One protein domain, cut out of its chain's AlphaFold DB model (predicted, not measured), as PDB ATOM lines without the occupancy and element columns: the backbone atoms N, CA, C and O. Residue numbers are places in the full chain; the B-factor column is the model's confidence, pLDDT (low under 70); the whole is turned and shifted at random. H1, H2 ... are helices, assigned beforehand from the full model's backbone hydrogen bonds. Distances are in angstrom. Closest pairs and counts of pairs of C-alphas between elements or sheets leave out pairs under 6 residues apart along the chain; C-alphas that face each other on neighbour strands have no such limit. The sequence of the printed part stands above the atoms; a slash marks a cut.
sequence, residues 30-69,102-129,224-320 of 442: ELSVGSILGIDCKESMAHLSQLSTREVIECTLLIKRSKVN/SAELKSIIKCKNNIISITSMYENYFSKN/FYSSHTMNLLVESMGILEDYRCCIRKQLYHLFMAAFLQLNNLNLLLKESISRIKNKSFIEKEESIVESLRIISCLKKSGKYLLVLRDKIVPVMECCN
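AT A GLANCE: This is residues 30 to 69, 102 to 129 and 224 to 320 of the 442 residues of the protein "Putative coiled coil protein" of bacterium 2013Arg42i (UniProt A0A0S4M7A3). Two long helices, H6 and H7, make a hairpin along the longest axis, and H5 and H4 pack beside it to complete an up-and-down bundle of four, in which H4 crosses H7. The short H1, H2 and H3 gather round one end of the hairpin, H3 standing across it. The printed part has 165 residues with seven named helices, H1 to H7 along the chain, and no named strand: all helix. It is compact, radius of gyration of the C-alphas 17.0 A, but elongated, spanning 57 by 29 by 28 A.

IN THESE COORDINATES: H6, residues 249 to 278, is 42.6 A long from C-alpha 249 at (386.092, 419.900, 366.260). H7, residues 284 to 312, is 40.7 A long, ending at (393.731, 432.113, 371.151). H5 is residues 224 to 242, 27.1 A; H4, 102 to 127, 35.2 A; H3, 53 to 65, 18.5 A; H2, 42 to 48, 9.9 A; H1, 30 to 37, 10.6 A, from (388.407, 430.582, 355.837).

HOW THE PARTS SIT: H6 and H7 touch at a shallow tilt of 18 degrees, opposite ways; their closest C-alphas, of Leu 269 and Ile 294, are 5.8 A apart. H5 touches H6 at 28 degrees, shallow, opposite ways, closest at C-alphas 226 and 266, 6.0 A. H4 touches H5 at 13 degrees, shallow, opposite ways, closest at C-alphas 111 and 236, 5.2 A. H4 touches H7 at a steep 40 degrees, closest at C-alphas 119 and 305, 6.1 A. H5 and H7 are apart. H2 touches residues 253 to 261 of H6, closest at C-alphas 44 and 257, 4.0 A. H3 touches H6, about perpendicular at 78 degrees, closest at C-alphas 55 and 250, 5.9 A. H1 touches H7, closest at C-alphas 37 and 307, 6.5 A. In H1 to H7 every O i to N i+4 pair is within hydrogen-bond range.

THE WHOLE: The farthest C-alphas, of Asn 69 and Phe 281, are 59.4 A apart. Residues 70 to 101 and 130 to 223 are not printed; the C-alpha gaps are 17.8 A and 16.8 A. Of the links printed whole, none is long. Residue 319 is under pLDDT 70.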
ATOM      1  N   GLU A  30     387.045 431.027 355.508       80.50
ATOM      2  CA  GLU A  30     388.407 430.582 355.837       80.50
ATOM      3  C   GLU A  30     389.405 431.733 355.778       80.50
ATOM      4  O   GLU A  30     390.146 431.943 356.735       80.50
ATOM      5  N   LEU A  31     389.379 432.522 354.700       85.62
ATOM      6  CA  LEU A  31     390.241 433.693 354.539       85.62
ATOM      7  C   LEU A  31     389.996 434.733 355.638       85.62
ATOM      8  O   LEU A  31     390.939 435.343 356.134       85.62
ATOM      9  N   SER A  32     388.741 434.907 356.063       83.94
ATOM     10  CA  SER A  32     388.393 435.824 357.153       83.94
ATOM     11  C   SER A  32     388.978 435.363 358.488       83.94
ATOM     12  O   SER A  32     389.574 436.165 359.205       83.94
ATOM     13  N   VAL A  33     388.855 434.074 358.827       83.81
ATOM     14  CA  VAL A  33     389.452 433.520 360.057       83.81
ATOM     15  C   VAL A  33     390.972 433.542 359.985       83.81
ATOM     16  O   VAL A  33     391.613 433.975 360.942       83.81
ATOM     17  N   GLY A  34     391.538 433.141 358.845       86.69
ATOM     18  CA  GLY A  34     392.971 433.196 358.588       86.69
ATOM     19  C   GLY A  34     393.512 434.609 358.783       86.69
ATOM     20  O   GLY A  34     394.438 434.811 359.560       86.69
ATOM     21  N   SER A  35     392.840 435.616 358.221       89.06
ATOM     22  CA  SER A  35     393.188 437.030 358.401       89.06
ATOM     23  C   SER A  35     393.093 437.494 359.861       89.06
ATOM     24  O   SER A  35     394.015 438.138 360.361       89.06
ATOM     25  N   ILE A  36     392.028 437.127 360.591       87.12
ATOM     26  CA  ILE A  36     391.870 437.474 362.017       87.12
ATOM     27  C   ILE A  36     393.024 436.917 362.858       87.12
ATOM     28  O   ILE A  36     393.439 437.555 363.834       87.12
ATOM     29  N   LEU A  37     393.523 435.738 362.499       85.69
ATOM     30  CA  LEU A  37     394.560 435.026 363.239       85.69
ATOM     31  C   LEU A  37     395.971 435.266 362.700       85.69
ATOM     32  O   LEU A  37     396.919 434.924 363.392       85.69
ATOM     33  N   GLY A  38     396.123 435.858 361.516       89.12
ATOM     34  CA  GLY A  38     397.411 435.951 360.827       89.12
ATOM     35  C   GLY A  38     397.930 434.593 360.343       89.12
ATOM     36  O   GLY A  38     399.126 434.339 360.424       89.12
ATOM     37  N   ILE A  39     397.030 433.703 359.919       92.62
ATOM     38  CA  ILE A  39     397.351 432.397 359.335       92.62
ATOM     39  C   ILE A  39     397.366 432.537 357.814       92.62
ATOM     40  O   ILE A  39     396.381 432.988 357.228       92.62
ATOM     41  N   ASP A  40     398.473 432.134 357.202       91.62
ATOM     42  CA  ASP A  40     398.693 432.204 355.757       91.62
ATOM     43  C   ASP A  40     399.361 430.949 355.175       91.62
ATOM     44  O   ASP A  40     399.340 430.766 353.956       91.62
ATOM     45  N   CYS A  41     399.913 430.051 356.002       92.94
ATOM     46  CA  CYS A  41     400.544 428.841 355.494       92.94
ATOM     47  C   CYS A  41     399.505 427.808 355.041       92.94
ATOM     48  O   CYS A  41     398.402 427.684 355.589       92.94
ATOM     49  N   LYS A  42     399.868 427.055 354.001       93.31
ATOM     50  CA  LYS A  42     398.964 426.155 353.283       93.31
ATOM     51  C   LYS A  42     398.408 425.057 354.190       93.31
ATOM     52  O   LYS A  42     397.211 424.782 354.153       93.31
ATOM     53  N   GLU A  43     399.260 424.452 355.010       94.75
ATOM     54  CA  GLU A  43     398.902 423.384 355.943       94.75
ATOM     55  C   GLU A  43     397.899 423.882 356.987       94.75
ATOM     56  O   GLU A  43     396.884 423.235 357.238       94.75
ATOM     57  N   SER A  44     398.119 425.074 357.543       93.44
ATOM     58  CA  SER A  44     397.186 425.677 358.494       93.44
ATOM     59  C   SER A  44     395.850 426.036 357.854       93.44
ATOM     60  O   SER A  44     394.797 425.774 358.441       93.44
ATOM     61  N   MET A  45     395.866 426.585 356.637       93.00
ATOM     62  CA  MET A  45     394.642 426.874 355.886       93.00
ATOM     63  C   MET A  45     393.845 425.600 355.579       93.00
ATOM     64  O   MET A  45     392.619 425.625 355.664       93.00
ATOM     65  N   ALA A  46     394.517 424.471 355.333       94.12
ATOM     66  CA  ALA A  46     393.861 423.178 355.133       94.12
ATOM     67  C   ALA A  46     393.122 422.672 356.386       94.12
ATOM     68  O   ALA A  46     392.118 421.971 356.258       94.12
ATOM     69  N   HIS A  47     393.567 423.032 357.597       95.19
ATOM     70  CA  HIS A  47     392.808 422.761 358.824       95.19
ATOM     71  C   HIS A  47     391.601 423.691 358.961       95.19
ATOM     72  O   HIS A  47     390.525 423.229 359.343       95.19
ATOM     73  N   LEU A  48     391.746 424.978 358.629       93.12
ATOM     74  CA  LEU A  48     390.624 425.922 358.665       93.12
ATOM     75  C   LEU A  48     389.535 425.563 357.647       93.12
ATOM     76  O   LEU A  48     388.356 425.710 357.958       93.12
ATOM     77  N   SER A  49     389.901 425.014 356.486       91.81
ATOM     78  CA  SER A  49     388.944 424.563 355.468       91.81
ATOM     79  C   SER A  49     388.130 423.331 355.878       91.81
ATOM     80  O   SER A  49     387.159 422.985 355.213       91.81
ATOM     81  N   GLN A  50     388.484 422.661 356.981       94.56
ATOM     82  CA  GLN A  50     387.664 421.585 357.558       94.56
ATOM     83  C   GLN A  50     386.470 422.115 358.368       94.56
ATOM     84  O   GLN A  50     385.626 421.332 358.829       94.56
ATOM     85  N   LEU A  51     386.404 423.431 358.588       93.06
ATOM     86  CA  LEU A  51     385.334 424.084 359.327       93.06
ATOM     87  C   LEU A  51     384.213 424.510 358.386       93.06
ATOM     88  O   LEU A  51     384.421 425.185 357.382       93.06
ATOM     89  N   SER A  52     382.985 424.180 358.763       93.12
ATOM     90  CA  SER A  52     381.802 424.769 358.147       93.12
ATOM     91  C   SER A  52     381.742 426.274 358.426       93.12
ATOM     92  O   SER A  52     382.239 426.763 359.443       93.12
ATOM     93  N   THR A  53     381.031 427.023 357.578       90.06
ATOM     94  CA  THR A  53     380.800 428.463 357.788       90.06
ATOM     95  C   THR A  53     380.223 428.760 359.174       90.06
ATOM     96  O   THR A  53     380.593 429.743 359.810       90.06
ATOM     97  N   ARG A  54     379.343 427.889 359.682       91.56
ATOM     98  CA  ARG A  54     378.788 428.019 361.032       91.56
ATOM     99  C   ARG A  54     379.867 427.887 362.108       91.56
ATOM    100  O   ARG A  54     379.913 428.727 363.002       91.56
ATOM    101  N   GLU A  55     380.716 426.864 362.023       92.12
ATOM    102  CA  GLU A  55     381.819 426.638 362.970       92.12
ATOM    103  C   GLU A  55     382.817 427.804 362.946       92.12
ATOM    104  O   GLU A  55     383.230 428.283 364.000       92.12
ATOM    105  N   VAL A  56     383.125 428.334 361.759       90.19
ATOM    106  CA  VAL A  56     383.947 429.540 361.575       90.19
ATOM    107  C   VAL A  56     383.364 430.745 362.320       90.19
ATOM    108  O   VAL A  56     384.087 431.448 363.038       90.19
ATOM    109  N   ILE A  57     382.058 430.995 362.188       88.88
ATOM    110  CA  ILE A  57     381.424 432.117 362.891       88.88
ATOM    111  C   ILE A  57     381.438 431.875 364.406       88.88
ATOM    112  O   ILE A  57     381.727 432.801 365.163       88.88
ATOM    113  N   GLU A  58     381.192 430.645 364.865       89.25
ATOM    114  CA  GLU A  58     381.270 430.297 366.290       89.25
ATOM    115  C   GLU A  58     382.682 430.537 366.855       89.25
ATOM    116  O   GLU A  58     382.811 431.197 367.887       89.25
ATOM    117  N   CYS A  59     383.741 430.116 366.156       88.50
ATOM    118  CA  CYS A  59     385.131 430.423 366.518       88.50
ATOM    119  C   CYS A  59     385.392 431.931 366.584       88.50
ATOM    120  O   CYS A  59     385.989 432.422 367.542       88.50
ATOM    121  N   THR A  60     384.898 432.685 365.603       89.06
ATOM    122  CA  THR A  60     385.055 434.145 365.561       89.06
ATOM    123  C   THR A  60     384.362 434.820 366.747       89.06
ATOM    124  O   THR A  60     384.911 435.740 367.361       89.06
ATOM    125  N   LEU A  61     383.170 434.344 367.122       88.44
ATOM    126  CA  LEU A  61     382.449 434.823 368.299       88.44
ATOM    127  C   LEU A  61     383.185 434.487 369.599       88.44
ATOM    128  O   LEU A  61     383.224 435.333 370.495       88.44
ATOM    129  N   LEU A  62     383.793 433.301 369.697       87.44
ATOM    130  CA  LEU A  62     384.621 432.917 370.844       87.44
ATOM    131  C   LEU A  62     385.842 433.836 370.982       87.44
ATOM    132  O   LEU A  62     386.055 434.400 372.056       87.44
ATOM    133  N   ILE A  63     386.576 434.071 369.888       88.31
ATOM    134  CA  ILE A  63     387.737 434.977 369.857       88.31
ATOM    135  C   ILE A  63     387.333 436.391 370.296       88.31
ATOM    136  O   ILE A  63     387.977 436.994 371.154       88.31
ATOM    137  N   LYS A  64     386.223 436.916 369.761       88.19
ATOM    138  CA  LYS A  64     385.742 438.271 370.072       88.19
ATOM    139  C   LYS A  64     385.332 438.441 371.537       88.19
ATOM    140  O   LYS A  64     385.401 439.546 372.073       88.19
ATOM    141  N   ARG A  65     384.862 437.376 372.183       82.81
ATOM    142  CA  ARG A  65     384.350 437.417 373.558       82.81
ATOM    143  C   ARG A  65     385.433 437.432 374.623       82.81
ATOM    144  O   ARG A  65     385.179 437.964 375.701       82.81
ATOM    145  N   SER A  66     386.593 436.855 374.318       70.75
ATOM    146  CA  SER A  66     387.821 436.775 375.117       70.75
ATOM    147  C   SER A  66     387.732 436.190 376.537       70.75
ATOM    148  O   SER A  66     388.756 435.750 377.029       70.75
ATOM    149  N   LYS A  67     386.576 436.179 377.222       71.25
ATOM    150  CA  LYS A  67     386.308 435.542 378.532       71.25
ATOM    151  C   LYS A  67     384.839 435.766 378.907       71.25
ATOM    152  O   LYS A  67     384.495 436.869 379.345       71.25
ATOM    153  N   VAL A  68     383.983 434.751 378.779       72.94
ATOM    154  CA  VAL A  68     382.577 434.846 379.210       72.94
ATOM    155  C   VAL A  68     382.216 433.641 380.061       72.94
ATOM    156  O   VAL A  68     382.556 432.515 379.733       72.94
ATOM    157  N   ASN A  69     381.539 433.900 381.179       82.31
ATOM    158  CA  ASN A  69     380.983 432.835 381.996       82.31
ATOM    159  C   ASN A  69     379.595 432.487 381.475       82.31
ATOM    160  O   ASN A  69     378.628 433.239 381.678       82.31
ATOM    161  N   SER A 102     386.680 416.339 381.245       94.25
ATOM    162  CA  SER A 102     387.966 416.499 381.939       94.25
ATOM    163  C   SER A 102     389.183 416.293 381.025       94.25
ATOM    164  O   SER A 102     390.162 417.029 381.135       94.25
ATOM    165  N   ALA A 103     389.107 415.341 380.088       93.94
ATOM    166  CA  ALA A 103     390.160 415.067 379.110       93.94
ATOM    167  C   ALA A 103     390.399 416.250 378.152       93.94
ATOM    168  O   ALA A 103     391.542 416.671 377.986       93.94
ATOM    169  N   GLU A 104     389.327 416.830 377.592       93.69
ATOM    170  CA  GLU A 104     389.393 418.037 376.748       93.69
ATOM    171  C   GLU A 104     389.996 419.217 377.525       93.69
ATOM    172  O   GLU A 104     390.863 419.930 377.029       93.69
ATOM    173  N   LEU A 105     389.580 419.414 378.776       92.75
ATOM    174  CA  LEU A 105     390.088 420.504 379.610       92.75
ATOM    175  C   LEU A 105     391.582 420.363 379.909       92.75
ATOM    176  O   LEU A 105     392.335 421.324 379.755       92.75
ATOM    177  N   LYS A 106     392.022 419.166 380.317       92.31
ATOM    178  CA  LYS A 106     393.430 418.890 380.627       92.31
ATOM    179  C   LYS A 106     394.322 419.113 379.400       92.31
ATOM    180  O   LYS A 106     395.363 419.762 379.529       92.31
ATOM    181  N   SER A 107     393.907 418.643 378.221       93.94
ATOM    182  CA  SER A 107     394.679 418.809 376.983       93.94
ATOM    183  C   SER A 107     394.779 420.279 376.557       93.94
ATOM    184  O   SER A 107     395.873 420.762 376.250       93.94
ATOM    185  N   ILE A 108     393.678 421.031 376.641       93.56
ATOM    186  CA  ILE A 108     393.644 422.461 376.300       93.56
ATOM    187  C   ILE A 108     394.489 423.293 377.268       93.56
ATOM    188  O   ILE A 108     395.240 424.160 376.822       93.56
ATOM    189  N   ILE A 109     394.437 423.019 378.575       93.06
ATOM    190  CA  ILE A 109     395.277 423.712 379.568       93.06
ATOM    191  C   ILE A 109     396.758 423.452 379.306       93.06
ATOM    192  O   ILE A 109     397.565 424.379 379.382       93.06
ATOM    193  N   LYS A 110     397.125 422.211 378.969       94.88
ATOM    194  CA  LYS A 110     398.512 421.870 378.651       94.88
ATOM    195  C   LYS A 110     399.001 422.642 377.420       94.88
ATOM    196  O   LYS A 110     400.023 423.320 377.495       94.88
ATOM    197  N   CYS A 111     398.212 422.656 376.344       96.06
ATOM    198  CA  CYS A 111     398.512 423.441 375.142       96.06
ATOM    199  C   CYS A 111     398.602 424.953 375.439       96.06
ATOM    200  O   CYS A 111     399.509 425.634 374.960       96.06
ATOM    201  N   LYS A 112     397.701 425.485 376.275       95.56
ATOM    202  CA  LYS A 112     397.714 426.887 376.722       95.56
ATOM    203  C   LYS A 112     399.017 427.232 377.449       95.56
ATOM    204  O   LYS A 112     399.618 428.266 377.163       95.56
ATOM    205  N   ASN A 113     399.454 426.383 378.376       95.50
ATOM    206  CA  ASN A 113     400.691 426.593 379.129       95.50
ATOM    207  C   ASN A 113     401.917 426.588 378.208       95.50
ATOM    208  O   ASN A 113     402.806 427.419 378.387       95.50
ATOM    209  N   ASN A 114     401.925 425.738 377.179       97.44
ATOM    210  CA  ASN A 114     402.981 425.730 376.168       97.44
ATOM    211  C   ASN A 114     403.032 427.054 375.386       97.44
ATOM    212  O   ASN A 114     404.110 427.629 375.251       97.44
ATOM    213  N   ILE A 115     401.886 427.614 374.969       96.81
ATOM    214  CA  ILE A 115     401.842 428.951 374.335       96.81
ATOM    215  C   ILE A 115     402.387 430.030 375.275       96.81
ATOM    216  O   ILE A 115     403.177 430.875 374.851       96.81
ATOM    217  N   ILE A 116     401.983 430.014 376.550       96.31
ATOM    218  CA  ILE A 116     402.457 430.981 377.552       96.31
ATOM    219  C   ILE A 116     403.972 430.863 377.743       96.31
ATOM    220  O   ILE A 116     404.650 431.889 377.810       96.31
ATOM    221  N   SER A 117     404.507 429.640 377.787       97.12
ATOM    222  CA  SER A 117     405.944 429.381 377.902       97.12
ATOM    223  C   SER A 117     406.713 429.944 376.704       97.12
ATOM    224  O   SER A 117     407.616 430.761 376.887       97.12
ATOM    225  N   ILE A 118     406.284 429.614 375.477       97.44
ATOM    226  CA  ILE A 118     406.893 430.136 374.240       97.44
ATOM    227  C   ILE A 118     406.850 431.668 374.226       97.44
ATOM    228  O   ILE A 118     407.851 432.320 373.930       97.44
ATOM    229  N   THR A 119     405.704 432.254 374.580       96.69
ATOM    230  CA  THR A 119     405.525 433.711 374.579       96.69
ATOM    231  C   THR A 119     406.428 434.386 375.609       96.69
ATOM    232  O   THR A 119     407.110 435.353 375.286       96.69
ATOM    233  N   SER A 120     406.506 433.837 376.823       96.00
ATOM    234  CA  SER A 120     407.381 434.353 377.885       96.00
ATOM    235  C   SER A 120     408.853 434.272 377.483       96.00
ATOM    236  O   SER A 120     409.626 435.192 377.742       96.00
ATOM    237  N   MET A 121     409.243 433.185 376.814       95.38
ATOM    238  CA  MET A 121     410.589 432.997 376.289       95.38
ATOM    239  C   MET A 121     410.919 434.041 375.214       95.38
ATOM    240  O   MET A 121     411.954 434.699 375.299       95.38
ATOM    241  N   TYR A 122     410.017 434.249 374.249       95.38
ATOM    242  CA  TYR A 122     410.165 435.288 373.227       95.38
ATOM    243  C   TYR A 122     410.297 436.683 373.852       95.38
ATOM    244  O   TYR A 122     411.184 437.455 373.487       95.38
ATOM    245  N   GLU A 123     409.445 437.001 374.827       93.81
ATOM    246  CA  GLU A 123     409.464 438.293 375.508       93.81
ATOM    247  C   GLU A 123     410.770 438.534 376.259       93.81
ATOM    248  O   GLU A 123     411.325 439.631 376.173       93.81
ATOM    249  N   ASN A 124     411.279 437.514 376.950       91.56
ATOM    250  CA  ASN A 124     412.522 437.601 377.709       91.56
ATOM    251  C   ASN A 124     413.753 437.781 376.814       91.56
ATOM    252  O   ASN A 124     414.658 438.509 377.203       91.56
ATOM    253  N   TYR A 125     413.796 437.150 375.637       89.94
ATOM    254  CA  TYR A 125     414.968 437.234 374.761       89.94
ATOM    255  C   TYR A 125     414.924 438.390 373.761       89.94
ATOM    256  O   TYR A 125     415.974 438.943 373.443       89.94
ATOM    257  N   PHE A 126     413.740 438.756 373.259       90.06
ATOM    258  CA  PHE A 126     413.625 439.657 372.106       90.06
ATOM    259  C   PHE A 126     412.745 440.887 372.349       90.06
ATOM    260  O   PHE A 126     413.012 441.931 371.762       90.06
ATOM    261  N   SER A 127     411.706 440.805 373.193       85.25
ATOM    262  CA  SER A 127     410.780 441.938 373.378       85.25
ATOM    263  C   SER A 127     411.251 442.933 374.432       85.25
ATOM    264  O   SER A 127     411.292 444.126 374.153       85.25
ATOM    265  N   LYS A 128     411.601 442.461 375.636       81.56
ATOM    266  CA  LYS A 128     412.071 443.324 376.741       81.56
ATOM    267  C   LYS A 128     413.372 444.042 376.399       81.56
ATOM    268  O   LYS A 128     413.644 445.117 376.912       81.56
ATOM    269  N   ASN A 129     414.123 443.444 375.487       73.44
ATOM    270  CA  ASN A 129     415.392 443.940 375.002       73.44
ATOM    271  C   ASN A 129     415.248 444.561 373.606       73.44
ATOM    272  O   ASN A 129     416.216 444.563 372.852       73.44
ATOM    273  N   PHE A 224     418.659 428.255 370.127       96.06
ATOM    274  CA  PHE A 224     418.131 427.771 371.395       96.06
ATOM    275  C   PHE A 224     416.627 428.051 371.498       96.06
ATOM    276  O   PHE A 224     415.842 427.130 371.734       96.06
ATOM    277  N   TYR A 225     416.218 429.290 371.214       95.69
ATOM    278  CA  TYR A 225     414.814 429.687 371.161       95.69
ATOM    279  C   TYR A 225     413.994 428.864 370.164       95.69
ATOM    280  O   TYR A 225     412.948 428.321 370.526       95.69
ATOM    281  N   SER A 226     414.469 428.739 368.924       96.19
ATOM    282  CA  SER A 226     413.760 428.019 367.866       96.19
ATOM    283  C   SER A 226     413.603 426.538 368.207       96.19
ATOM    284  O   SER A 226     412.513 425.990 368.066       96.19
ATOM    285  N   SER A 227     414.652 425.908 368.744       97.06
ATOM    286  CA  SER A 227     414.622 424.494 369.140       97.06
ATOM    287  C   SER A 227     413.640 424.250 370.286       97.06
ATOM    288  O   SER A 227     412.832 423.327 370.220       97.06
ATOM    289  N   HIS A 228     413.665 425.099 371.319       96.31
ATOM    290  CA  HIS A 228     412.730 424.989 372.438       96.31
ATOM    291  C   HIS A 228     411.281 425.215 371.990       96.31
ATOM    292  O   HIS A 228     410.389 424.447 372.350       96.31
ATOM    293  N   THR A 229     411.059 426.228 371.149       96.25
ATOM    294  CA  THR A 229     409.742 426.531 370.585       96.25
ATOM    295  C   THR A 229     409.216 425.364 369.754       96.25
ATOM    296  O   THR A 229     408.085 424.937 369.971       96.25
ATOM    297  N   MET A 230     410.029 424.794 368.858       96.75
ATOM    298  CA  MET A 230     409.644 423.612 368.078       96.75
ATOM    299  C   MET A 230     409.256 422.436 368.975       96.75
ATOM    300  O   MET A 230     408.220 421.826 368.734       96.75
ATOM    301  N   ASN A 231     410.024 422.146 370.028       97.75
ATOM    302  CA  ASN A 231     409.709 421.045 370.943       97.75
ATOM    303  C   ASN A 231     408.340 421.232 371.616       97.75
ATOM    304  O   ASN A 231     407.526 420.311 371.613       97.75
ATOM    305  N   LEU A 232     408.057 422.433 372.133       97.69
ATOM    306  CA  LEU A 232     406.764 422.744 372.754       97.69
ATOM    307  C   LEU A 232     405.606 422.716 371.745       97.69
ATOM    308  O   LEU A 232     404.489 422.331 372.099       97.69
ATOM    309  N   LEU A 233     405.845 423.109 370.491       97.12
ATOM    310  CA  LEU A 233     404.839 423.026 369.429       97.12
ATOM    311  C   LEU A 233     404.545 421.584 369.039       97.12
ATOM    312  O   LEU A 233     403.378 421.220 368.961       97.12
ATOM    313  N   VAL A 234     405.577 420.763 368.837       97.75
ATOM    314  CA  VAL A 234     405.430 419.332 368.535       97.75
ATOM    315  C   VAL A 234     404.681 418.629 369.661       97.75
ATOM    316  O   VAL A 234     403.733 417.898 369.390       97.75
ATOM    317  N   GLU A 235     405.028 418.912 370.920       98.12
ATOM    318  CA  GLU A 235     404.290 418.391 372.070       98.12
ATOM    319  C   GLU A 235     402.815 418.826 372.039       98.12
ATOM    320  O   GLU A 235     401.923 418.001 372.219       98.12
ATOM    321  N   SER A 236     402.543 420.109 371.778       97.62
ATOM    322  CA  SER A 236     401.174 420.641 371.729       97.62
ATOM    323  C   SER A 236     400.352 420.031 370.594       97.62
ATOM    324  O   SER A 236     399.194 419.678 370.801       97.62
ATOM    325  N   MET A 237     400.946 419.862 369.410       98.06
ATOM    326  CA  MET A 237     400.304 419.190 368.279       98.06
ATOM    327  C   MET A 237     400.029 417.716 368.597       98.06
ATOM    328  O   MET A 237     398.916 417.259 368.359       98.06
ATOM    329  N   GLY A 238     400.977 417.007 369.221       98.31
ATOM    330  CA  GLY A 238     400.775 415.631 369.688       98.31
ATOM    331  C   GLY A 238     399.610 415.512 370.672       98.31
ATOM    332  O   GLY A 238     398.724 414.688 370.479       98.31
ATOM    333  N   ILE A 239     399.525 416.417 371.655       97.69
ATOM    334  CA  ILE A 239     398.392 416.476 372.594       97.69
ATOM    335  C   ILE A 239     397.065 416.701 371.854       97.69
ATOM    336  O   ILE A 239     396.057 416.084 372.191       97.69
ATOM    337  N   LEU A 240     397.020 417.600 370.871       96.50
ATOM    338  CA  LEU A 240     395.788 417.830 370.115       96.50
ATOM    339  C   LEU A 240     395.369 416.597 369.307       96.50
ATOM    340  O   LEU A 240     394.169 416.336 369.219       96.50
ATOM    341  N   GLU A 241     396.320 415.856 368.739       97.81
ATOM    342  CA  GLU A 241     396.041 414.608 368.020       97.81
ATOM    343  C   GLU A 241     395.544 413.504 368.957       97.81
ATOM    344  O   GLU A 241     394.480 412.931 368.712       97.81
ATOM    345  N   ASP A 242     396.235 413.273 370.077       97.50
ATOM    346  CA  ASP A 242     395.873 412.252 371.069       97.50
ATOM    347  C   ASP A 242     394.453 412.460 371.620       97.50
ATOM    348  O   ASP A 242     393.728 411.506 371.909       97.50
ATOM    349  N   TYR A 243     394.028 413.723 371.740       96.00
ATOM    350  CA  TYR A 243     392.723 414.109 372.278       96.00
ATOM    351  C   TYR A 243     391.742 414.613 371.213       96.00
ATOM    352  O   TYR A 243     390.715 415.212 371.556       96.00
ATOM    353  N   ARG A 244     391.997 414.349 369.926       95.88
ATOM    354  CA  ARG A 244     391.179 414.847 368.807       95.88
ATOM    355  C   ARG A 244     389.696 414.494 368.933       95.88
ATOM    356  O   ARG A 244     388.845 415.300 368.570       95.88
ATOM    357  N   CYS A 245     389.373 413.307 369.448       95.06
ATOM    358  CA  CYS A 245     387.989 412.854 369.626       95.06
ATOM    359  C   CYS A 245     387.280 413.496 370.831       95.06
ATOM    360  O   CYS A 245     386.051 413.498 370.888       95.06
ATOM    361  N   CYS A 246     388.038 414.037 371.788       92.88
ATOM    362  CA  CYS A 246     387.505 414.692 372.981       92.88
ATOM    363  C   CYS A 246     387.347 416.203 372.788       92.88
ATOM    364  O   CYS A 246     386.465 416.807 373.392       92.88
ATOM    365  N   ILE A 247     388.208 416.816 371.978       92.94
ATOM    366  CA  ILE A 247     388.203 418.257 371.739       92.94
ATOM    367  C   ILE A 247     387.105 418.604 370.737       92.94
ATOM    368  O   ILE A 247     386.961 417.965 369.693       92.94
ATOM    369  N   ARG A 248     386.344 419.670 371.014       92.25
ATOM    370  CA  ARG A 248     385.385 420.212 370.041       92.25
ATOM    371  C   ARG A 248     386.075 420.449 368.695       92.25
ATOM    372  O   ARG A 248     387.055 421.193 368.631       92.25
ATOM    373  N   LYS A 249     385.526 419.870 367.621       94.12
ATOM    374  CA  LYS A 249     386.092 419.900 366.260       94.12
ATOM    375  C   LYS A 249     386.608 421.286 365.865       94.12
ATOM    376  O   LYS A 249     387.741 421.417 365.405       94.12
ATOM    377  N   GLN A 250     385.803 422.324 366.092       93.12
ATOM    378  CA  GLN A 250     386.164 423.686 365.723       93.12
ATOM    379  C   GLN A 250     387.410 424.215 366.446       93.12
ATOM    380  O   GLN A 250     388.210 424.934 365.855       93.12
ATOM    381  N   LEU A 251     387.613 423.821 367.703       92.69
ATOM    382  CA  LEU A 251     388.779 424.210 368.492       92.69
ATOM    383  C   LEU A 251     390.016 423.412 368.104       92.69
ATOM    384  O   LEU A 251     391.086 423.997 367.989       92.69
ATOM    385  N   TYR A 252     389.864 422.111 367.853       95.62
ATOM    386  CA  TYR A 252     390.959 421.270 367.373       95.62
ATOM    387  C   TYR A 252     391.565 421.844 366.086       95.62
ATOM    388  O   TYR A 252     392.761 422.124 366.048       95.62
ATOM    389  N   HIS A 253     390.747 422.113 365.062       95.44
ATOM    390  CA  HIS A 253     391.257 422.664 363.802       95.44
ATOM    391  C   HIS A 253     391.818 424.077 363.965       95.44
ATOM    392  O   HIS A 253     392.846 424.387 363.369       95.44
ATOM    393  N   LEU A 254     391.188 424.918 364.791       93.75
ATOM    394  CA  LEU A 254     391.681 426.261 365.089       93.75
ATOM    395  C   LEU A 254     393.072 426.228 365.744       93.75
ATOM    396  O   LEU A 254     393.973 426.944 365.313       93.75
ATOM    397  N   PHE A 255     393.251 425.407 366.781       95.06
ATOM    398  CA  PHE A 255     394.518 425.308 367.508       95.06
ATOM    399  C   PHE A 255     395.591 424.605 366.680       95.06
ATOM    400  O   PHE A 255     396.738 425.046 366.684       95.06
ATOM    401  N   MET A 256     395.225 423.575 365.916       97.38
ATOM    402  CA  MET A 256     396.160 422.896 365.023       97.38
ATOM    403  C   MET A 256     396.658 423.836 363.922       97.38
ATOM    404  O   MET A 256     397.864 423.962 363.725       97.38
ATOM    405  N   ALA A 257     395.753 424.580 363.275       95.94
ATOM    406  CA  ALA A 257     396.129 425.605 362.306       95.94
ATOM    407  C   ALA A 257     397.063 426.651 362.932       95.94
ATOM    408  O   ALA A 257     398.044 427.066 362.314       95.94
ATOM    409  N   ALA A 258     396.803 427.047 364.178       95.31
ATOM    410  CA  ALA A 258     397.651 427.992 364.881       95.31
ATOM    411  C   ALA A 258     399.070 427.458 365.161       95.31
ATOM    412  O   ALA A 258     400.063 428.154 364.930       95.31
ATOM    413  N   PHE A 259     399.186 426.213 365.626       97.00
ATOM    414  CA  PHE A 259     400.486 425.595 365.895       97.00
ATOM    415  C   PHE A 259     401.278 425.305 364.627       97.00
ATOM    416  O   PHE A 259     402.480 425.568 364.604       97.00
ATOM    417  N   LEU A 260     400.620 424.859 363.558       97.00
ATOM    418  CA  LEU A 260     401.255 424.646 362.258       97.00
ATOM    419  C   LEU A 260     401.813 425.949 361.671       97.00
ATOM    420  O   LEU A 260     402.927 425.948 361.149       97.00
ATOM    421  N   GLN A 261     401.109 427.074 361.836       96.44
ATOM    422  CA  GLN A 261     401.574 428.380 361.360       96.44
ATOM    423  C   GLN A 261     402.859 428.792 362.084       96.44
ATOM    424  O   GLN A 261     403.847 429.180 361.459       96.44
ATOM    425  N   LEU A 262     402.868 428.679 363.415       96.12
ATOM    426  CA  LEU A 262     404.042 429.015 364.214       96.12
ATOM    427  C   LEU A 262     405.197 428.023 363.991       96.12
ATOM    428  O   LEU A 262     406.364 428.419 364.026       96.12
ATOM    429  N   ASN A 263     404.893 426.752 363.721       97.06
ATOM    430  CA  ASN A 263     405.886 425.746 363.354       97.06
ATOM    431  C   ASN A 263     406.533 426.073 362.000       97.06
ATOM    432  O   ASN A 263     407.756 426.063 361.892       97.06
ATOM    433  N   ASN A 264     405.735 426.460 361.001       96.62
ATOM    434  CA  ASN A 264     406.228 426.888 359.693       96.62
ATOM    435  C   ASN A 264     407.171 428.100 359.803       96.62
ATOM    436  O   ASN A 264     408.270 428.086 359.254       96.62
ATOM    437  N   LEU A 265     406.803 429.116 360.593       95.75
ATOM    438  CA  LEU A 265     407.684 430.265 360.850       95.75
ATOM    439  C   LEU A 265     409.013 429.854 361.509       95.75
ATOM    440  O   LEU A 265     410.064 430.404 361.179       95.75
ATOM    441  N   ASN A 266     408.989 428.870 362.412       96.00
ATOM    442  CA  ASN A 266     410.206 428.325 363.014       96.00
ATOM    443  C   ASN A 266     411.053 427.520 362.017       96.00
ATOM    444  O   ASN A 266     412.280 427.577 362.090       96.00
ATOM    445  N   LEU A 267     410.436 426.792 361.083       96.31
ATOM    446  CA  LEU A 267     411.156 426.084 360.020       96.31
ATOM    447  C   LEU A 267     411.882 427.069 359.096       96.31
ATOM    448  O   LEU A 267     413.077 426.897 358.866       96.31
ATOM    449  N   LEU A 268     411.213 428.146 358.670       95.50
ATOM    450  CA  LEU A 268     411.821 429.220 357.869       95.50
ATOM    451  C   LEU A 268     412.985 429.905 358.603       95.50
ATOM    452  O   LEU A 268     414.031 430.199 358.018       95.50
ATOM    453  N   LEU A 269     412.828 430.121 359.913       96.44
ATOM    454  CA  LEU A 269     413.891 430.649 360.765       96.44
ATOM    455  C   LEU A 269     415.101 429.701 360.805       96.44
ATOM    456  O   LEU A 269     416.236 430.138 360.619       96.44
ATOM    457  N   LYS A 270     414.866 428.400 361.012       96.69
ATOM    458  CA  LYS A 270     415.913 427.369 361.047       96.69
ATOM    459  C   LYS A 270     416.643 427.246 359.708       96.69
ATOM    460  O   LYS A 270     417.862 427.092 359.703       96.69
ATOM    461  N   GLU A 271     415.915 427.339 358.599       96.25
ATOM    462  CA  GLU A 271     416.482 427.346 357.251       96.25
ATOM    463  C   GLU A 271     417.385 428.568 357.024       96.25
ATOM    464  O   GLU A 271     418.513 428.427 356.562       96.25
ATOM    465  N   SER A 272     416.944 429.761 357.424       94.38
ATOM    466  CA  SER A 272     417.760 430.980 357.299       94.38
ATOM    467  C   SER A 272     419.057 430.874 358.122       94.38
ATOM    468  O   SER A 272     420.142 431.222 357.663       94.38
ATOM    469  N   ILE A 273     418.980 430.297 359.325       95.12
ATOM    470  CA  ILE A 273     420.154 430.059 360.181       95.12
ATOM    471  C   ILE A 273     421.120 429.040 359.566       95.12
ATOM    472  O   ILE A 273     422.338 429.212 359.666       95.12
ATOM    473  N   SER A 274     420.613 427.964 358.956       95.06
ATOM    474  CA  SER A 274     421.475 426.943 358.352       95.06
ATOM    475  C   SER A 274     422.252 427.498 357.158       95.06
ATOM    476  O   SER A 274     423.429 427.174 357.009       95.06
ATOM    477  N   ARG A 275     421.654 428.404 356.373       94.12
ATOM    478  CA  ARG A 275     422.340 429.107 355.277       94.12
ATOM    479  C   ARG A 275     423.520 429.942 355.768       94.12
ATOM    480  O   ARG A 275     424.585 429.865 355.163       94.12
ATOM    481  N   ILE A 276     423.363 430.662 356.884       91.81
ATOM    482  CA  ILE A 276     424.470 431.418 357.497       91.81
ATOM    483  C   ILE A 276     425.576 430.474 357.987       91.81
ATOM    484  O   ILE A 276     426.757 430.764 357.826       91.81
ATOM    485  N   LYS A 277     425.217 429.327 358.575       92.12
ATOM    486  CA  LYS A 277     426.195 428.375 359.127       92.12
ATOM    487  C   LYS A 277     426.980 427.598 358.075       92.12
ATOM    488  O   LYS A 277     428.147 427.298 358.301       92.12
ATOM    489  N   ASN A 278     426.336 427.222 356.975       90.50
ATOM    490  CA  ASN A 278     426.908 426.290 356.003       90.50
ATOM    491  C   ASN A 278     427.853 426.954 354.999       90.50
ATOM    492  O   ASN A 278     428.545 426.255 354.261       90.50
ATOM    493  N   LYS A 279     427.893 428.284 354.945       86.12
ATOM    494  CA  LYS A 279     428.739 429.005 354.000       86.12
ATOM    495  C   LYS A 279     429.999 429.504 354.699       86.12
ATOM    496  O   LYS A 279     429.949 430.380 355.555       86.12
ATOM    497  N   SER A 280     431.138 428.938 354.309       75.75
ATOM    498  CA  SER A 280     432.466 429.349 354.781       75.75
ATOM    499  C   SER A 280     432.878 430.734 354.269       75.75
ATOM    500  O   SER A 280     433.646 431.419 354.937       75.75
ATOM    501  N   PHE A 281     432.334 431.155 353.122       75.75
ATOM    502  CA  PHE A 281     432.511 432.478 352.532       75.75
ATOM    503  C   PHE A 281     431.164 432.971 352.007       75.75
ATOM    504  O   PHE A 281     430.713 432.556 350.943       75.75
ATOM    505  N   ILE A 282     430.497 433.819 352.787       73.62
ATOM    506  CA  ILE A 282     429.321 434.563 352.333       73.62
ATOM    507  C   ILE A 282     429.807 435.945 351.925       73.62
ATOM    508  O   ILE A 282     430.521 436.595 352.694       73.62
ATOM    509  N   GLU A 283     429.426 436.407 350.736       91.56
ATOM    510  CA  GLU A 283     429.616 437.810 350.378       91.56
ATOM    511  C   GLU A 283     428.930 438.704 351.420       91.56
ATOM    512  O   GLU A 283     427.847 438.391 351.915       91.56
ATOM    513  N   LYS A 284     429.553 439.833 351.771       91.31
ATOM    514  CA  LYS A 284     429.062 440.745 352.820       91.31
ATOM    515  C   LYS A 284     427.563 441.043 352.684       91.31
ATOM    516  O   LYS A 284     426.828 440.961 353.664       91.31
ATOM    517  N   GLU A 285     427.113 441.354 351.471       94.94
ATOM    518  CA  GLU A 285     425.706 441.628 351.170       94.94
ATOM    519  C   GLU A 285     424.798 440.422 351.426       94.94
ATOM    520  O   GLU A 285     423.768 440.559 352.082       94.94
ATOM    521  N   GLU A 286     425.184 439.231 350.976       94.50
ATOM    522  CA  GLU A 286     424.379 438.032 351.190       94.50
ATOM    523  C   GLU A 286     424.251 437.699 352.689       94.50
ATOM    524  O   GLU A 286     423.167 437.338 353.149       94.50
ATOM    525  N   SER A 287     425.310 437.916 353.478       93.12
ATOM    526  CA  SER A 287     425.261 437.746 354.937       93.12
ATOM    527  C   SER A 287     424.289 438.735 355.579       93.12
ATOM    528  O   SER A 287     423.506 438.351 356.446       93.12
ATOM    529  N   ILE A 288     424.304 439.998 355.137       95.44
ATOM    530  CA  ILE A 288     423.354 441.017 355.596       95.44
ATOM    531  C   ILE A 288     421.921 440.578 355.278       95.44
ATOM    532  O   ILE A 288     421.068 440.596 356.163       95.44
ATOM    533  N   VAL A 289     421.652 440.155 354.041       96.38
ATOM    534  CA  VAL A 289     420.311 439.744 353.609       96.38
ATOM    535  C   VAL A 289     419.808 438.545 354.418       96.38
ATOM    536  O   VAL A 289     418.666 438.565 354.881       96.38
ATOM    537  N   GLU A 290     420.637 437.526 354.657       95.88
ATOM    538  CA  GLU A 290     420.252 436.374 355.484       95.88
ATOM    539  C   GLU A 290     420.014 436.761 356.955       95.88
ATOM    540  O   GLU A 290     419.009 436.364 357.553       95.88
ATOM    541  N   SER A 291     420.858 437.621 357.530       96.19
ATOM    542  CA  SER A 291     420.649 438.173 358.874       96.19
ATOM    543  C   SER A 291     419.338 438.971 358.972       96.19
ATOM    544  O   SER A 291     418.585 438.824 359.940       96.19
ATOM    545  N   LEU A 292     418.987 439.760 357.951       96.88
ATOM    546  CA  LEU A 292     417.704 440.471 357.889       96.88
ATOM    547  C   LEU A 292     416.509 439.519 357.710       96.88
ATOM    548  O   LEU A 292     415.455 439.763 358.303       96.88
ATOM    549  N   ARG A 293     416.655 438.412 356.965       96.69
ATOM    550  CA  ARG A 293     415.625 437.358 356.857       96.69
ATOM    551  C   ARG A 293     415.332 436.723 358.212       96.69
ATOM    552  O   ARG A 293     414.160 436.572 358.563       96.69
ATOM    553  N   ILE A 294     416.367 436.431 359.004       96.75
ATOM    554  CA  ILE A 294     416.224 435.938 360.384       96.75
ATOM    555  C   ILE A 294     415.430 436.937 361.235       96.75
ATOM    556  O   ILE A 294     414.460 436.551 361.892       96.75
ATOM    557  N   ILE A 295     415.788 438.225 361.196       95.88
ATOM    558  CA  ILE A 295     415.088 439.282 361.947       95.88
ATOM    559  C   ILE A 295     413.628 439.404 361.497       95.88
ATOM    560  O   ILE A 295     412.729 439.503 362.335       95.88
ATOM    561  N   SER A 296     413.375 439.369 360.186       95.62
ATOM    562  CA  SER A 296     412.025 439.404 359.618       95.62
ATOM    563  C   SER A 296     411.188 438.220 360.110       95.62
ATOM    564  O   SER A 296     410.077 438.418 360.610       95.62
ATOM    565  N   CYS A 297     411.743 437.002 360.088       95.94
ATOM    566  CA  CYS A 297     411.090 435.805 360.622       95.94
ATOM    567  C   CYS A 297     410.795 435.933 362.122       95.94
ATOM    568  O   CYS A 297     409.669 435.678 362.544       95.94
ATOM    569  N   LEU A 298     411.755 436.389 362.931       95.38
ATOM    570  CA  LEU A 298     411.560 436.587 364.373       95.38
ATOM    571  C   LEU A 298     410.487 437.631 364.689       95.38
ATOM    572  O   LEU A 298     409.695 437.437 365.611       95.38
ATOM    573  N   LYS A 299     410.423 438.724 363.923       94.56
ATOM    574  CA  LYS A 299     409.375 439.742 364.075       94.56
ATOM    575  C   LYS A 299     408.002 439.216 363.672       94.56
ATOM    576  O   LYS A 299     407.028 439.495 364.370       94.56
ATOM    577  N   LYS A 300     407.910 438.446 362.582       94.25
ATOM    578  CA  LYS A 300     406.667 437.768 362.179       94.25
ATOM    579  C   LYS A 300     406.209 436.787 363.262       94.25
ATOM    580  O   LYS A 300     405.062 436.874 363.694       94.25
ATOM    581  N   SER A 301     407.114 435.951 363.776       95.00
ATOM    582  CA  SER A 301     406.849 435.033 364.893       95.00
ATOM    583  C   SER A 301     406.385 435.762 366.150       95.00
ATOM    584  O   SER A 301     405.401 435.348 366.750       95.00
ATOM    585  N   GLY A 302     407.027 436.870 366.523       94.94
ATOM    586  CA  GLY A 302     406.615 437.686 367.666       94.94
ATOM    587  C   GLY A 302     405.214 438.262 367.523       94.94
ATOM    588  O   GLY A 302     404.379 438.095 368.408       94.94
ATOM    589  N   LYS A 303     404.920 438.889 366.375       94.56
ATOM    590  CA  LYS A 303     403.572 439.395 366.067       94.56
ATOM    591  C   LYS A 303     402.530 438.278 366.145       94.56
ATOM    592  O   LYS A 303     401.465 438.477 366.721       94.56
ATOM    593  N   TYR A 304     402.848 437.107 365.601       96.19
ATOM    594  CA  TYR A 304     401.958 435.953 365.637       96.19
ATOM    595  C   TYR A 304     401.753 435.411 367.058       96.19
ATOM    596  O   TYR A 304     400.624 435.143 367.456       96.19
ATOM    597  N   LEU A 305     402.815 435.322 367.863       95.56
ATOM    598  CA  LEU A 305     402.737 434.924 369.271       95.56
ATOM    599  C   LEU A 305     401.856 435.861 370.091       95.56
ATOM    600  O   LEU A 305     401.052 435.382 370.888       95.56
ATOM    601  N   LEU A 306     401.943 437.173 369.859       93.25
ATOM    602  CA  LEU A 306     401.035 438.139 370.481       93.25
ATOM    603  C   LEU A 306     399.581 437.866 370.078       93.25
ATOM    604  O   LEU A 306     398.704 437.839 370.934       93.25
ATOM    605  N   VAL A 307     399.315 437.558 368.803       93.81
ATOM    606  CA  VAL A 307     397.972 437.151 368.362       93.81
ATOM    607  C   VAL A 307     397.513 435.865 369.058       93.81
ATOM    608  O   VAL A 307     396.371 435.806 369.517       93.81
ATOM    609  N   LEU A 308     398.376 434.855 369.204       94.00
ATOM    610  CA  LEU A 308     398.038 433.639 369.949       94.00
ATOM    611  C   LEU A 308     397.734 433.944 371.418       94.00
ATOM    612  O   LEU A 308     396.706 433.505 371.934       94.00
ATOM    613  N   ARG A 309     398.582 434.732 372.081       94.81
ATOM    614  CA  ARG A 309     398.409 435.145 373.476       94.81
ATOM    615  C   ARG A 309     397.128 435.953 373.688       94.81
ATOM    616  O   ARG A 309     396.433 435.736 374.678       94.81
ATOM    617  N   ASP A 310     396.799 436.856 372.774       93.00
ATOM    618  CA  ASP A 310     395.709 437.816 372.968       93.00
ATOM    619  C   ASP A 310     394.363 437.321 372.433       93.00
ATOM    620  O   ASP A 310     393.313 437.757 372.907       93.00
ATOM    621  N   LYS A 311     394.368 436.410 371.450       91.94
ATOM    622  CA  LYS A 311     393.147 435.913 370.794       91.94
ATOM    623  C   LYS A 311     392.878 434.433 371.042       91.94
ATOM    624  O   LYS A 311     391.724 434.080 371.261       91.94
ATOM    625  N   ILE A 312     393.901 433.574 371.032       92.25
ATOM    626  CA  ILE A 312     393.731 432.113 371.151       92.25
ATOM    627  C   ILE A 312     393.773 431.644 372.607       92.25
ATOM    628  O   ILE A 312     392.856 430.957 373.049       92.25
ATOM    629  N   VAL A 313     394.770 432.061 373.390       92.88
ATOM    630  CA  VAL A 313     394.871 431.721 374.820       92.88
ATOM    631  C   VAL A 313     393.589 432.062 375.586       92.88
ATOM    632  O   VAL A 313     393.153 431.224 376.375       92.88
ATOM    633  N   PRO A 314     392.914 433.208 375.349       90.44
ATOM    634  CA  PRO A 314     391.668 433.503 376.036       90.44
ATOM    635  C   PRO A 314     390.508 432.598 375.608       90.44
ATOM    636  O   PRO A 314     389.611 432.372 376.413       90.44
ATOM    637  N   VAL A 315     390.531 432.030 374.394       89.62
ATOM    638  CA  VAL A 315     389.587 430.986 373.947       89.62
ATOM    639  C   VAL A 315     389.872 429.656 374.649       89.62
ATOM    640  O   VAL A 315     388.932 428.938 374.976       89.62
ATOM    641  N   MET A 316     391.139 429.367 374.957       88.50
ATOM    642  CA  MET A 316     391.587 428.185 375.711       88.50
ATOM    643  C   MET A 316     391.345 428.286 377.226       88.50
ATOM    644  O   MET A 316     391.662 427.361 377.972       88.50
ATOM    645  N   GLU A 317     390.806 429.403 377.713       85.31
ATOM    646  CA  GLU A 317     390.488 429.562 379.131       85.31
ATOM    647  C   GLU A 317     389.358 428.634 379.553       85.31
ATOM    648  O   GLU A 317     388.334 428.520 378.880       85.31
ATOM    649  N   CYS A 318     389.513 428.024 380.724       76.12
ATOM    650  CA  CYS A 318     388.610 426.990 381.222       76.12
ATOM    651  C   CYS A 318     387.173 427.493 381.395       76.12
ATOM    652  O   CYS A 318     386.231 426.726 381.229       76.12
ATOM    653  N   CYS A 319     386.979 428.791 381.644       69.56
ATOM    654  CA  CYS A 319     385.648 429.394 381.718       69.56
ATOM    655  C   CYS A 319     384.836 429.284 380.413       69.56
ATOM    656  O   CYS A 319     383.615 429.370 380.470       69.56
ATOM    657  N   ASN A 320     385.472 429.021 379.263       79.38
ATOM    658  CA  ASN A 320     384.776 428.768 377.993       79.38
ATOM    659  C   ASN A 320     384.350 427.296 377.801       79.38
ATOM    660  O   ASN A 320     383.792 426.933 376.758       79.38
TER     661      ASN A 320